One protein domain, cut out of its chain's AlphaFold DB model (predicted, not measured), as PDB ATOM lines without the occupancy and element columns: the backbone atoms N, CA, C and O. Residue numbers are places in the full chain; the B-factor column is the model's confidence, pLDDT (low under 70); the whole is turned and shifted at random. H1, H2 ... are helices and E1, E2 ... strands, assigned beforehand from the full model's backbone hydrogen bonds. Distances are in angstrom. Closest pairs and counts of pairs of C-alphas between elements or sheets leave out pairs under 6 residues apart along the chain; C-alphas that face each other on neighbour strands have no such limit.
ATOM      1  N   THR A   3     237.537 199.679 142.978       85.25
ATOM      2  CA  THR A   3     236.118 199.741 142.596       85.25
ATOM      3  C   THR A   3     235.635 201.129 142.169       85.25
ATOM      4  O   THR A   3     234.776 201.207 141.297       85.25
ATOM      5  N   ASP A   4     236.162 202.219 142.740       88.12
ATOM      6  CA  ASP A   4     235.811 203.590 142.324       88.12
ATOM      7  C   ASP A   4     236.392 203.908 140.952       88.12
ATOM      8  O   ASP A   4     235.697 204.411 140.075       88.12
ATOM      9  N   THR A   5     237.664 203.565 140.764       89.44
ATOM     10  CA  THR A   5     238.410 203.773 139.522       89.44
ATOM     11  C   THR A   5     237.763 202.989 138.374       89.44
ATOM     12  O   THR A   5     237.570 203.517 137.281       89.44
ATOM     13  N   VAL A   6     237.312 201.760 138.645       89.00
ATOM     14  CA  VAL A   6     236.548 200.947 137.686       89.00
ATOM     15  C   VAL A   6     235.163 201.537 137.404       89.00
ATOM     16  O   VAL A   6     234.759 201.594 136.245       89.00
ATOM     17  N   ALA A   7     234.439 202.028 138.417       88.94
ATOM     18  CA  ALA A   7     233.154 202.701 138.199       88.94
ATOM     19  C   ALA A   7     233.298 203.964 137.339       88.94
ATOM     20  O   ALA A   7     232.457 204.224 136.478       88.94
ATOM     21  N   GLN A   8     234.378 204.720 137.526       90.56
ATOM     22  CA  GLN A   8     234.687 205.886 136.710       90.56
ATOM     23  C   GLN A   8     234.983 205.498 135.256       90.56
ATOM     24  O   GLN A   8     234.412 206.094 134.347       90.56
ATOM     25  N   ALA A   9     235.792 204.462 135.027       90.69
ATOM     26  CA  ALA A   9     236.085 203.967 133.681       90.69
ATOM     27  C   ALA A   9     234.828 203.467 132.952       90.69
ATOM     28  O   ALA A   9     234.606 203.799 131.792       90.69
ATOM     29  N   LEU A  10     233.955 202.731 133.642       88.44
ATOM     30  CA  LEU A  10     232.664 202.328 133.079       88.44
ATOM     31  C   LEU A  10     231.765 203.536 132.799       88.44
ATOM     32  O   LEU A  10     231.026 203.530 131.823       88.44
ATOM     33  N   SER A  11     231.832 204.586 133.624       88.88
ATOM     34  CA  SER A  11     231.052 205.804 133.380       88.88
ATOM     35  C   SER A  11     231.445 206.484 132.073       88.88
ATOM     36  O   SER A  11     230.584 207.000 131.364       88.88
ATOM     37  N   VAL A  12     232.743 206.460 131.757       88.88
ATOM     38  CA  VAL A  12     233.283 206.941 130.483       88.88
ATOM     39  C   VAL A  12     232.745 206.100 129.326       88.88
ATOM     40  O   VAL A  12     232.204 206.655 128.377       88.88
ATOM     41  N   LEU A  13     232.835 204.771 129.428       86.00
ATOM     42  CA  LEU A  13     232.410 203.858 128.359       86.00
ATOM     43  C   LEU A  13     230.897 203.852 128.102       86.00
ATOM     44  O   LEU A  13     230.475 203.573 126.988       86.00
ATOM     45  N   LEU A  14     230.086 204.121 129.127       84.00
ATOM     46  CA  LEU A  14     228.624 204.130 129.027       84.00
ATOM     47  C   LEU A  14     228.028 205.531 128.830       84.00
ATOM     48  O   LEU A  14     226.809 205.674 128.909       84.00
ATOM     49  N   GLY A  15     228.857 206.574 128.734       83.50
ATOM     50  CA  GLY A  15     228.384 207.958 128.614       83.50
ATOM     51  C   GLY A  15     227.531 208.456 129.794       83.50
ATOM     52  O   GLY A  15     226.851 209.477 129.687       83.50
ATOM     53  N   ARG A  16     227.535 207.762 130.942       84.31
ATOM     54  CA  ARG A  16     226.692 208.085 132.107       84.31
ATOM     55  C   ARG A  16     227.402 207.807 133.419       84.31
ATOM     56  O   ARG A  16     228.150 206.847 133.540       84.31
ATOM     57  N   ALA A  17     227.095 208.592 134.447       85.69
ATOM     58  CA  ALA A  17     227.684 208.396 135.765       85.69
ATOM     59  C   ALA A  17     227.247 207.061 136.396       85.69
ATOM     60  O   ALA A  17     226.057 206.800 136.593       85.69
ATOM     61  N   LEU A  18     228.225 206.246 136.778       84.00
ATOM     62  CA  LEU A  18     228.046 205.031 137.557       84.00
ATOM     63  C   LEU A  18     228.624 205.197 138.955       84.00
ATOM     64  O   LEU A  18     229.594 205.911 139.194       84.00
ATOM     65  N   THR A  19     228.016 204.487 139.895       83.38
ATOM     66  CA  THR A  19     228.523 204.355 141.261       83.38
ATOM     67  C   THR A  19     228.945 202.910 141.486       83.38
ATOM     68  O   THR A  19     228.562 202.021 140.724       83.38
ATOM     69  N   GLN A  20     229.678 202.644 142.569       78.75
ATOM     70  CA  GLN A  20     230.078 201.280 142.942       78.75
ATOM     71  C   GLN A  20     228.901 200.286 143.003       78.75
ATOM     72  O   GLN A  20     229.084 199.095 142.769       78.75
ATOM     73  N   ALA A  21     227.681 200.748 143.299       77.94
ATOM     74  CA  ALA A  21     226.499 199.890 143.335       77.94
ATOM     75  C   ALA A  21     226.022 199.455 141.934       77.94
ATOM     76  O   ALA A  21     225.341 198.438 141.816       77.94
ATOM     77  N   HIS A  22     226.383 200.206 140.890       74.25
ATOM     78  CA  HIS A  22     225.871 200.054 139.526       74.25
ATOM     79  C   HIS A  22     226.810 199.299 138.577       74.25
ATOM     80  O   HIS A  22     226.409 199.002 137.460       74.25
ATOM     81  N   ILE A  23     228.030 198.953 139.001       78.31
ATOM     82  CA  ILE A  23     229.003 198.260 138.133       78.31
ATOM     83  C   ILE A  23     228.766 196.744 138.032       78.31
ATOM     84  O   ILE A  23     229.524 196.027 137.378       78.31
ATOM     85  N   LYS A  24     227.738 196.222 138.717       73.25
ATOM     86  CA  LYS A  24     227.475 194.782 138.773       73.25
ATOM     87  C   LYS A  24     227.040 194.240 137.403       73.25
ATOM     88  O   LYS A  24     226.140 194.790 136.790       73.25
ATOM     89  N   GLY A  25     227.661 193.145 136.961       71.56
ATOM     90  CA  GLY A  25     227.372 192.442 135.710       71.56
ATOM     91  C   GLY A  25     227.973 193.061 134.447       71.56
ATOM     92  O   GLY A  25     227.839 192.476 133.383       71.56
ATOM     93  N   GLN A  26     228.644 194.211 134.548       76.56
ATOM     94  CA  GLN A  26     229.061 194.975 133.368       76.56
ATOM     95  C   GLN A  26     230.387 194.505 132.752       76.56
ATOM     96  O   GLN A  26     230.668 194.785 131.597       76.56
ATOM     97  N   PHE A  27     231.227 193.776 133.480       81.38
ATOM     98  CA  PHE A  27     232.522 193.325 132.970       81.38
ATOM     99  C   PHE A  27     232.937 192.003 133.611       81.38
ATOM    100  O   PHE A  27     232.412 191.621 134.657       81.38
ATOM    101  N   ARG A  28     233.909 191.316 133.000       80.81
ATOM    102  CA  ARG A  28     234.510 190.085 133.538       80.81
ATOM    103  C   ARG A  28     235.655 190.396 134.495       80.81
ATOM    104  O   ARG A  28     235.689 189.892 135.615       80.81
ATOM    105  N   TYR A  29     236.585 191.229 134.031       84.06
ATOM    106  CA  TYR A  29     237.787 191.616 134.763       84.06
ATOM    107  C   TYR A  29     238.085 193.090 134.538       84.06
ATOM    108  O   TYR A  29     237.860 193.603 133.441       84.06
ATOM    109  N   ALA A  30     238.606 193.759 135.561       87.44
ATOM    110  CA  ALA A  30     239.169 195.089 135.409       87.44
ATOM    111  C   ALA A  30     240.537 195.198 136.085       87.44
ATOM    112  O   ALA A  30     240.749 194.651 137.172       87.44
ATOM    113  N   TYR A  31     241.440 195.927 135.436       87.62
ATOM    114  CA  TYR A  31     242.808 196.184 135.871       87.62
ATOM    115  C   TYR A  31     243.016 197.688 135.959       87.62
ATOM    116  O   TYR A  31     242.671 198.400 135.021       87.62
ATOM    117  N   ALA A  32     243.605 198.174 137.046       87.00
ATOM    118  CA  ALA A  32     244.109 199.545 137.109       87.00
ATOM    119  C   ALA A  32     245.630 199.551 136.932       87.00
ATOM    120  O   ALA A  32     246.315 198.643 137.416       87.00
ATOM    121  N   SER A  33     246.154 200.568 136.249       86.06
ATOM    122  CA  SER A  33     247.587 200.860 136.242       86.06
ATOM    123  C   SER A  33     248.056 201.289 137.638       86.06
ATOM    124  O   SER A  33     247.259 201.741 138.462       86.06
ATOM    125  N   GLU A  34     249.354 201.155 137.918       81.94
ATOM    126  CA  GLU A  34     249.924 201.512 139.229       81.94
ATOM    127  C   GLU A  34     249.744 202.999 139.571       81.94
ATOM    128  O   GLU A  34     249.524 203.347 140.730       81.94
ATOM    129  N   ASP A  35     249.768 203.868 138.560       82.75
ATOM    130  CA  ASP A  35     249.516 205.307 138.690       82.75
ATOM    131  C   ASP A  35     248.016 205.668 138.756       82.75
ATOM    132  O   ASP A  35     247.669 206.828 138.976       82.75
ATOM    133  N   GLY A  36     247.121 204.691 138.570       84.06
ATOM    134  CA  GLY A  36     245.668 204.871 138.563       84.06
ATOM    135  C   GLY A  36     245.116 205.646 137.365       84.06
ATOM    136  O   GLY A  36     243.923 205.950 137.353       84.06
ATOM    137  N   ARG A  37     245.948 205.973 136.368       88.12
ATOM    138  CA  ARG A  37     245.541 206.730 135.180       88.12
ATOM    139  C   ARG A  37     244.717 205.895 134.211       88.12
ATOM    140  O   ARG A  37     243.763 206.403 133.626       88.12
ATOM    141  N   TYR A  38     245.101 204.640 134.028       88.56
ATOM    142  CA  TYR A  38     244.483 203.748 133.064       88.56
ATOM    143  C   TYR A  38     243.690 202.657 133.762       88.56
ATOM    144  O   TYR A  38     244.140 202.066 134.749       88.56
ATOM    145  N   VAL A  39     242.527 202.344 133.202       90.06
ATOM    146  CA  VAL A  39     241.743 201.173 133.586       90.06
ATOM    147  C   VAL A  39     241.471 200.343 132.360       90.06
ATOM    148  O   VAL A  39     240.884 200.833 131.402       90.06
ATOM    149  N   ALA A  40     241.850 199.079 132.405       89.75
ATOM    150  CA  ALA A  40     241.475 198.142 131.376       89.75
ATOM    151  C   ALA A  40     240.315 197.266 131.830       89.75
ATOM    152  O   ALA A  40     240.373 196.663 132.899       89.75
ATOM    153  N   ILE A  41     239.274 197.194 131.009       88.81
ATOM    154  CA  ILE A  41     238.030 196.482 131.286       88.81
ATOM    155  C   ILE A  41     237.855 195.392 130.243       88.81
ATOM    156  O   ILE A  41     237.605 195.682 129.076       88.81
ATOM    157  N   LEU A  42     237.957 194.138 130.669       86.69
ATOM    158  CA  LEU A  42     237.613 192.994 129.841       86.69
ATOM    159  C   LEU A  42     236.106 192.763 129.910       86.69
ATOM    160  O   LEU A  42     235.566 192.305 130.924       86.69
ATOM    161  N   ALA A  43     235.441 193.073 128.810       79.69
ATOM    162  CA  ALA A  43     234.003 192.992 128.674       79.69
ATOM    163  C   ALA A  43     233.528 191.596 128.235       79.69
ATOM    164  O   ALA A  43     234.298 190.671 127.939       79.69
ATOM    165  N   HIS A  44     232.209 191.408 128.239       77.19
ATOM    166  CA  HIS A  44     231.599 190.130 127.869       77.19
ATOM    167  C   HIS A  44     231.690 189.811 126.378       77.19
ATOM    168  O   HIS A  44     231.797 188.629 126.039       77.19
ATOM    169  N   ASP A  45     231.792 190.851 125.550       76.06
ATOM    170  CA  ASP A  45     232.022 190.833 124.102       76.06
ATOM    171  C   ASP A  45     233.444 190.390 123.694       76.06
ATOM    172  O   ASP A  45     233.804 190.457 122.517       76.06
ATOM    173  N   THR A  46     234.251 189.929 124.659       76.62
ATOM    174  CA  THR A  46     235.644 189.469 124.515       76.62
ATOM    175  C   THR A  46     236.653 190.542 124.105       76.62
ATOM    176  O   THR A  46     237.794 190.213 123.774       76.62
ATOM    177  N   ASN A  47     236.265 191.817 124.172       83.69
ATOM    178  CA  ASN A  47     237.172 192.938 123.976       83.69
ATOM    179  C   ASN A  47     237.640 193.492 125.316       83.69
ATOM    180  O   ASN A  47     236.911 193.481 126.313       83.69
ATOM    181  N   THR A  48     238.864 194.005 125.317       87.19
ATOM    182  CA  THR A  48     239.389 194.799 126.418       87.19
ATOM    183  C   THR A  48     239.334 196.274 126.042       87.19
ATOM    184  O   THR A  48     239.808 196.667 124.979       87.19
ATOM    185  N   TYR A  49     238.769 197.089 126.925       87.62
ATOM    186  CA  TYR A  49     238.684 198.538 126.781       87.62
ATOM    187  C   TYR A  49     239.653 199.194 127.755       87.62
ATOM    188  O   TYR A  49     239.460 199.103 128.965       87.62
ATOM    189  N   VAL A  50     240.697 199.835 127.240       89.69
ATOM    190  CA  VAL A  50     241.652 200.617 128.029       89.69
ATOM    191  C   VAL A  50     241.179 202.062 128.056       89.69
ATOM    192  O   VAL A  50     241.183 202.724 127.028       89.69
ATOM    193  N   VAL A  51     240.786 202.551 129.223       89.69
ATOM    194  CA  VAL A  51     240.264 203.903 129.438       89.69
ATOM    195  C   VAL A  51     241.335 204.767 130.101       89.69
ATOM    196  O   VAL A  51     241.874 204.369 131.134       89.69
ATOM    197  N   ASP A  52     241.628 205.941 129.540       90.00
ATOM    198  CA  ASP A  52     242.390 207.008 130.200       90.00
ATOM    199  C   ASP A  52     241.420 207.846 131.043       90.00
ATOM    200  O   ASP A  52     240.524 208.520 130.531       90.00
ATOM    201  N   LEU A  53     241.570 207.785 132.365       88.50
ATOM    202  CA  LEU A  53     240.677 208.476 133.291       88.50
ATOM    203  C   LEU A  53     240.898 209.989 133.353       88.50
ATOM    204  O   LEU A  53     240.050 210.689 133.908       88.50
ATOM    205  N   ASN A  54     242.006 210.507 132.812       89.19
ATOM    206  CA  ASN A  54     242.274 211.944 132.835       89.19
ATOM    207  C   ASN A  54     241.446 212.706 131.800       89.19
ATOM    208  O   ASN A  54     240.969 213.801 132.094       89.19
ATOM    209  N   ASP A  55     241.307 212.154 130.594       86.56
ATOM    210  CA  ASP A  55     240.598 212.799 129.483       86.56
ATOM    211  C   ASP A  55     239.352 212.033 129.019       86.56
ATOM    212  O   ASP A  55     238.608 212.538 128.179       86.56
ATOM    213  N   GLY A  56     239.076 210.861 129.601       84.38
ATOM    214  CA  GLY A  56     237.893 210.063 129.290       84.38
ATOM    215  C   GLY A  56     237.951 209.412 127.910       84.38
ATOM    216  O   GLY A  56     236.913 209.060 127.354       84.38
ATOM    217  N   ARG A  57     239.140 209.268 127.325       86.62
ATOM    218  CA  ARG A  57     239.316 208.563 126.054       86.62
ATOM    219  C   ARG A  57     239.564 207.081 126.280       86.62
ATOM    220  O   ARG A  57     240.017 206.674 127.348       86.62
ATOM    221  N   TYR A  58     239.292 206.261 125.269       87.56
ATOM    222  CA  TYR A  58     239.471 204.814 125.384       87.56
ATOM    223  C   TYR A  58     240.081 204.182 124.133       87.56
ATOM    224  O   TYR A  58     239.960 204.702 123.027       87.56
ATOM    225  N   CYS A  59     240.719 203.030 124.305       86.25
ATOM    226  CA  CYS A  59     241.179 202.162 123.229       86.25
ATOM    227  C   CYS A  59     240.535 200.785 123.361       86.25
ATOM    228  O   CYS A  59     240.386 200.275 124.473       86.25
ATOM    229  N   ARG A  60     240.183 200.169 122.233       86.06
ATOM    230  CA  ARG A  60     239.658 198.806 122.179       86.06
ATOM    231  C   ARG A  60     240.728 197.854 121.655       86.06
ATOM    232  O   ARG A  60     241.186 197.984 120.523       86.06
ATOM    233  N   GLU A  61     241.063 196.845 122.447       80.94
ATOM    234  CA  GLU A  61     242.006 195.793 122.076       80.94
ATOM    235  C   GLU A  61     241.313 194.419 122.058       80.94
ATOM    236  O   GLU A  61     240.563 194.083 122.983       80.94
ATOM    237  N   PRO A  62     241.544 193.587 121.027       75.44
ATOM    238  CA  PRO A  62     241.072 192.211 121.034       75.44
ATOM    239  C   PRO A  62     241.898 191.375 122.021       75.44
ATOM    240  O   PRO A  62     243.125 191.330 121.931       75.44
ATOM    241  N   GLY A  63     241.231 190.645 122.918       70.69
ATOM    242  CA  GLY A  63     241.885 189.685 123.809       70.69
ATOM    243  C   GLY A  63     241.729 189.983 125.297       70.69
ATOM    244  O   GLY A  63     241.010 190.889 125.704       70.69
ATOM    245  N   VAL A  64     242.371 189.134 126.105       65.81
ATOM    246  CA  VAL A  64     242.042 188.934 127.529       65.81
ATOM    247  C   VAL A  64     242.974 189.704 128.473       65.81
ATOM    248  O   VAL A  64     242.586 189.989 129.601       65.81
ATOM    249  N   GLN A  65     244.194 190.034 128.034       67.69
ATOM    250  CA  GLN A  65     245.178 190.704 128.881       67.69
ATOM    251  C   GLN A  65     245.776 191.935 128.180       67.69
ATOM    252  O   GLN A  65     246.556 191.778 127.240       67.69
ATOM    253  N   PRO A  66     245.430 193.148 128.638       69.56
ATOM    254  CA  PRO A  66     246.017 194.388 128.151       69.56
ATOM    255  C   PRO A  66     247.476 194.453 128.608       69.56
ATOM    256  O   PRO A  66     247.806 194.159 129.762       69.56
ATOM    257  N   CYS A  67     248.376 194.799 127.695       71.56
ATOM    258  CA  CYS A  67     249.799 194.751 127.992       71.56
ATOM    259  C   CYS A  67     250.219 195.880 128.953       71.56
ATOM    260  O   CYS A  67     249.684 196.984 128.927       71.56
ATOM    261  N   GLY A  68     251.182 195.610 129.836       70.94
ATOM    262  CA  GLY A  68     251.686 196.588 130.811       70.94
ATOM    263  C   GLY A  68     250.886 196.696 132.112       70.94
ATOM    264  O   GLY A  68     251.391 197.278 133.059       70.94
ATOM    265  N   PHE A  69     249.690 196.114 132.224       75.19
ATOM    266  CA  PHE A  69     248.970 196.088 133.501       75.19
ATOM    267  C   PHE A  69     249.536 194.991 134.418       75.19
ATOM    268  O   PHE A  69     249.271 193.806 134.222       75.19
ATOM    269  N   SER A  70     250.308 195.387 135.433       64.06
ATOM    270  CA  SER A  70     250.852 194.525 136.504       64.06
ATOM    271  C   SER A  70     249.989 194.504 137.780       64.06
ATOM    272  O   SER A  70     250.369 193.889 138.775       64.06
ATOM    273  N   GLY A  71     248.845 195.196 137.772       60.97
ATOM    274  CA  GLY A  71     248.152 195.643 138.981       60.97
ATOM    275  C   GLY A  71     247.013 194.770 139.516       60.97
ATOM    276  O   GLY A  71     246.779 193.630 139.116       60.97
ATOM    277  N   HIS A  72     246.288 195.363 140.471       63.97
ATOM    278  CA  HIS A  72     245.155 194.766 141.168       63.97
ATOM    279  C   HIS A  72     244.007 194.419 140.217       63.97
ATOM    280  O   HIS A  72     243.554 195.256 139.437       63.97
ATOM    281  N   VAL A  73     243.511 193.190 140.351       75.44
ATOM    282  CA  VAL A  73     242.414 192.656 139.546       75.44
ATOM    283  C   VAL A  73     241.119 192.759 140.335       75.44
ATOM    284  O   VAL A  73     241.023 192.261 141.458       75.44
ATOM    285  N   LEU A  74     240.112 193.386 139.735       78.81
ATOM    286  CA  LEU A  74     238.732 193.230 140.166       78.81
ATOM    287  C   LEU A  74     238.091 192.157 139.289       78.81
ATOM    288  O   LEU A  74     237.828 192.389 138.110       78.81
ATOM    289  N   GLU A  75     237.871 190.978 139.864       77.25
ATOM    290  CA  GLU A  75     237.125 189.906 139.209       77.25
ATOM    291  C   GLU A  75     235.638 190.064 139.503       77.25
ATOM    292  O   GLU A  75     235.234 190.263 140.654       77.25
ATOM    293  N   MET A  76     234.818 189.949 138.467       73.00
ATOM    294  CA  MET A  76     233.374 189.999 138.603       73.00
ATOM    295  C   MET A  76     232.778 188.622 138.355       73.00
ATOM    296  O   MET A  76     232.760 188.100 137.241       73.00
TER     297      MET A  76
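What this domain is: This is residues 3 to 76 of the 106 residues of an uncharacterized protein of Bordetella trematum (UniProt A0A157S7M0). One twisted sheet of five strands forms a wall, and a single helix, H1, crosses one face of it. Residues 14 to 28 fold back past the side of H1 away from the sheet to reach E1, and the link of residues 63 to 72 passes over the opposite face of the sheet from E4 to E5. The printed part has 74 residues, under half of them in named elements, with one named helix and five named strands in the order H1 E1 E2 E3 E4 E5, class mixed. The sheet's order is E4 - E3 - E2 - E1 - E5, all antiparallel. The whole is compact and rounded, with a radius of gyration of the C-alphas of 10.8 A and spans of 27 by 25 by 20 A.

Where its parts are: Find C-alpha 3 at (236.118, 199.741, 142.596); from there H1, residues 3 to 13, runs 15.3 A to C-alpha 13 at (232.410, 203.858, 128.359). Go on to E1, residues 29 to 32, and E2, residues 38 to 42, which is 13.2 A long. Next come E3, residues 47 to 52, 16.2 A long, and E4, residues 57 to 62, 17.2 A long. Look last for E5, residues 73 to 75, which ends at C-alpha 75 at (237.125, 189.906, 139.209).

How they stand to each other: Start with the meander E1 E2 E3 E4, each strand the antiparallel neighbour of the one before. In the hairpin of E1 and E2, N 31 and O 40 are 2.8 A apart, within hydrogen-bond range. In the hairpin of E2 and E3, look at N 41 and O 49, 2.8 A. In the hairpin of E3 and E4, look at N 50 and O 59, 2.8 A. E5 is the antiparallel neighbour of E1, with N 74 and O 30 at 2.9 A. The edge strands are E4 and E5, which are apart. From edge to edge the strands' lines turn by 70 degrees. H1 is on the sheet, its height over the sheet is 8.2 A, and the two are two layers, a helix on one face of a sheet. It lies over E3 and E1, and only just not over E2, on which 2 of its C-alphas fall. On the local plane its line and that of E1 stand at 77 degrees, across the strands. The closest C-alphas of H1 and E3 are those of Ala 9 and Val 51, 6.0 A apart. In H1 every O i to N i+4 pair is within hydrogen-bond range.

The domain as a whole: The two C-alphas farthest apart are those of Ala 21 and Cys 67, 28.4 A. The printed part has no cut. The link from H1 to E1, 15 residues, is long. Look at the B-factor column for the pLDDT: its mean over the printed part is 81.9, and residues 64 to 66 and 70 to 72 are under 70.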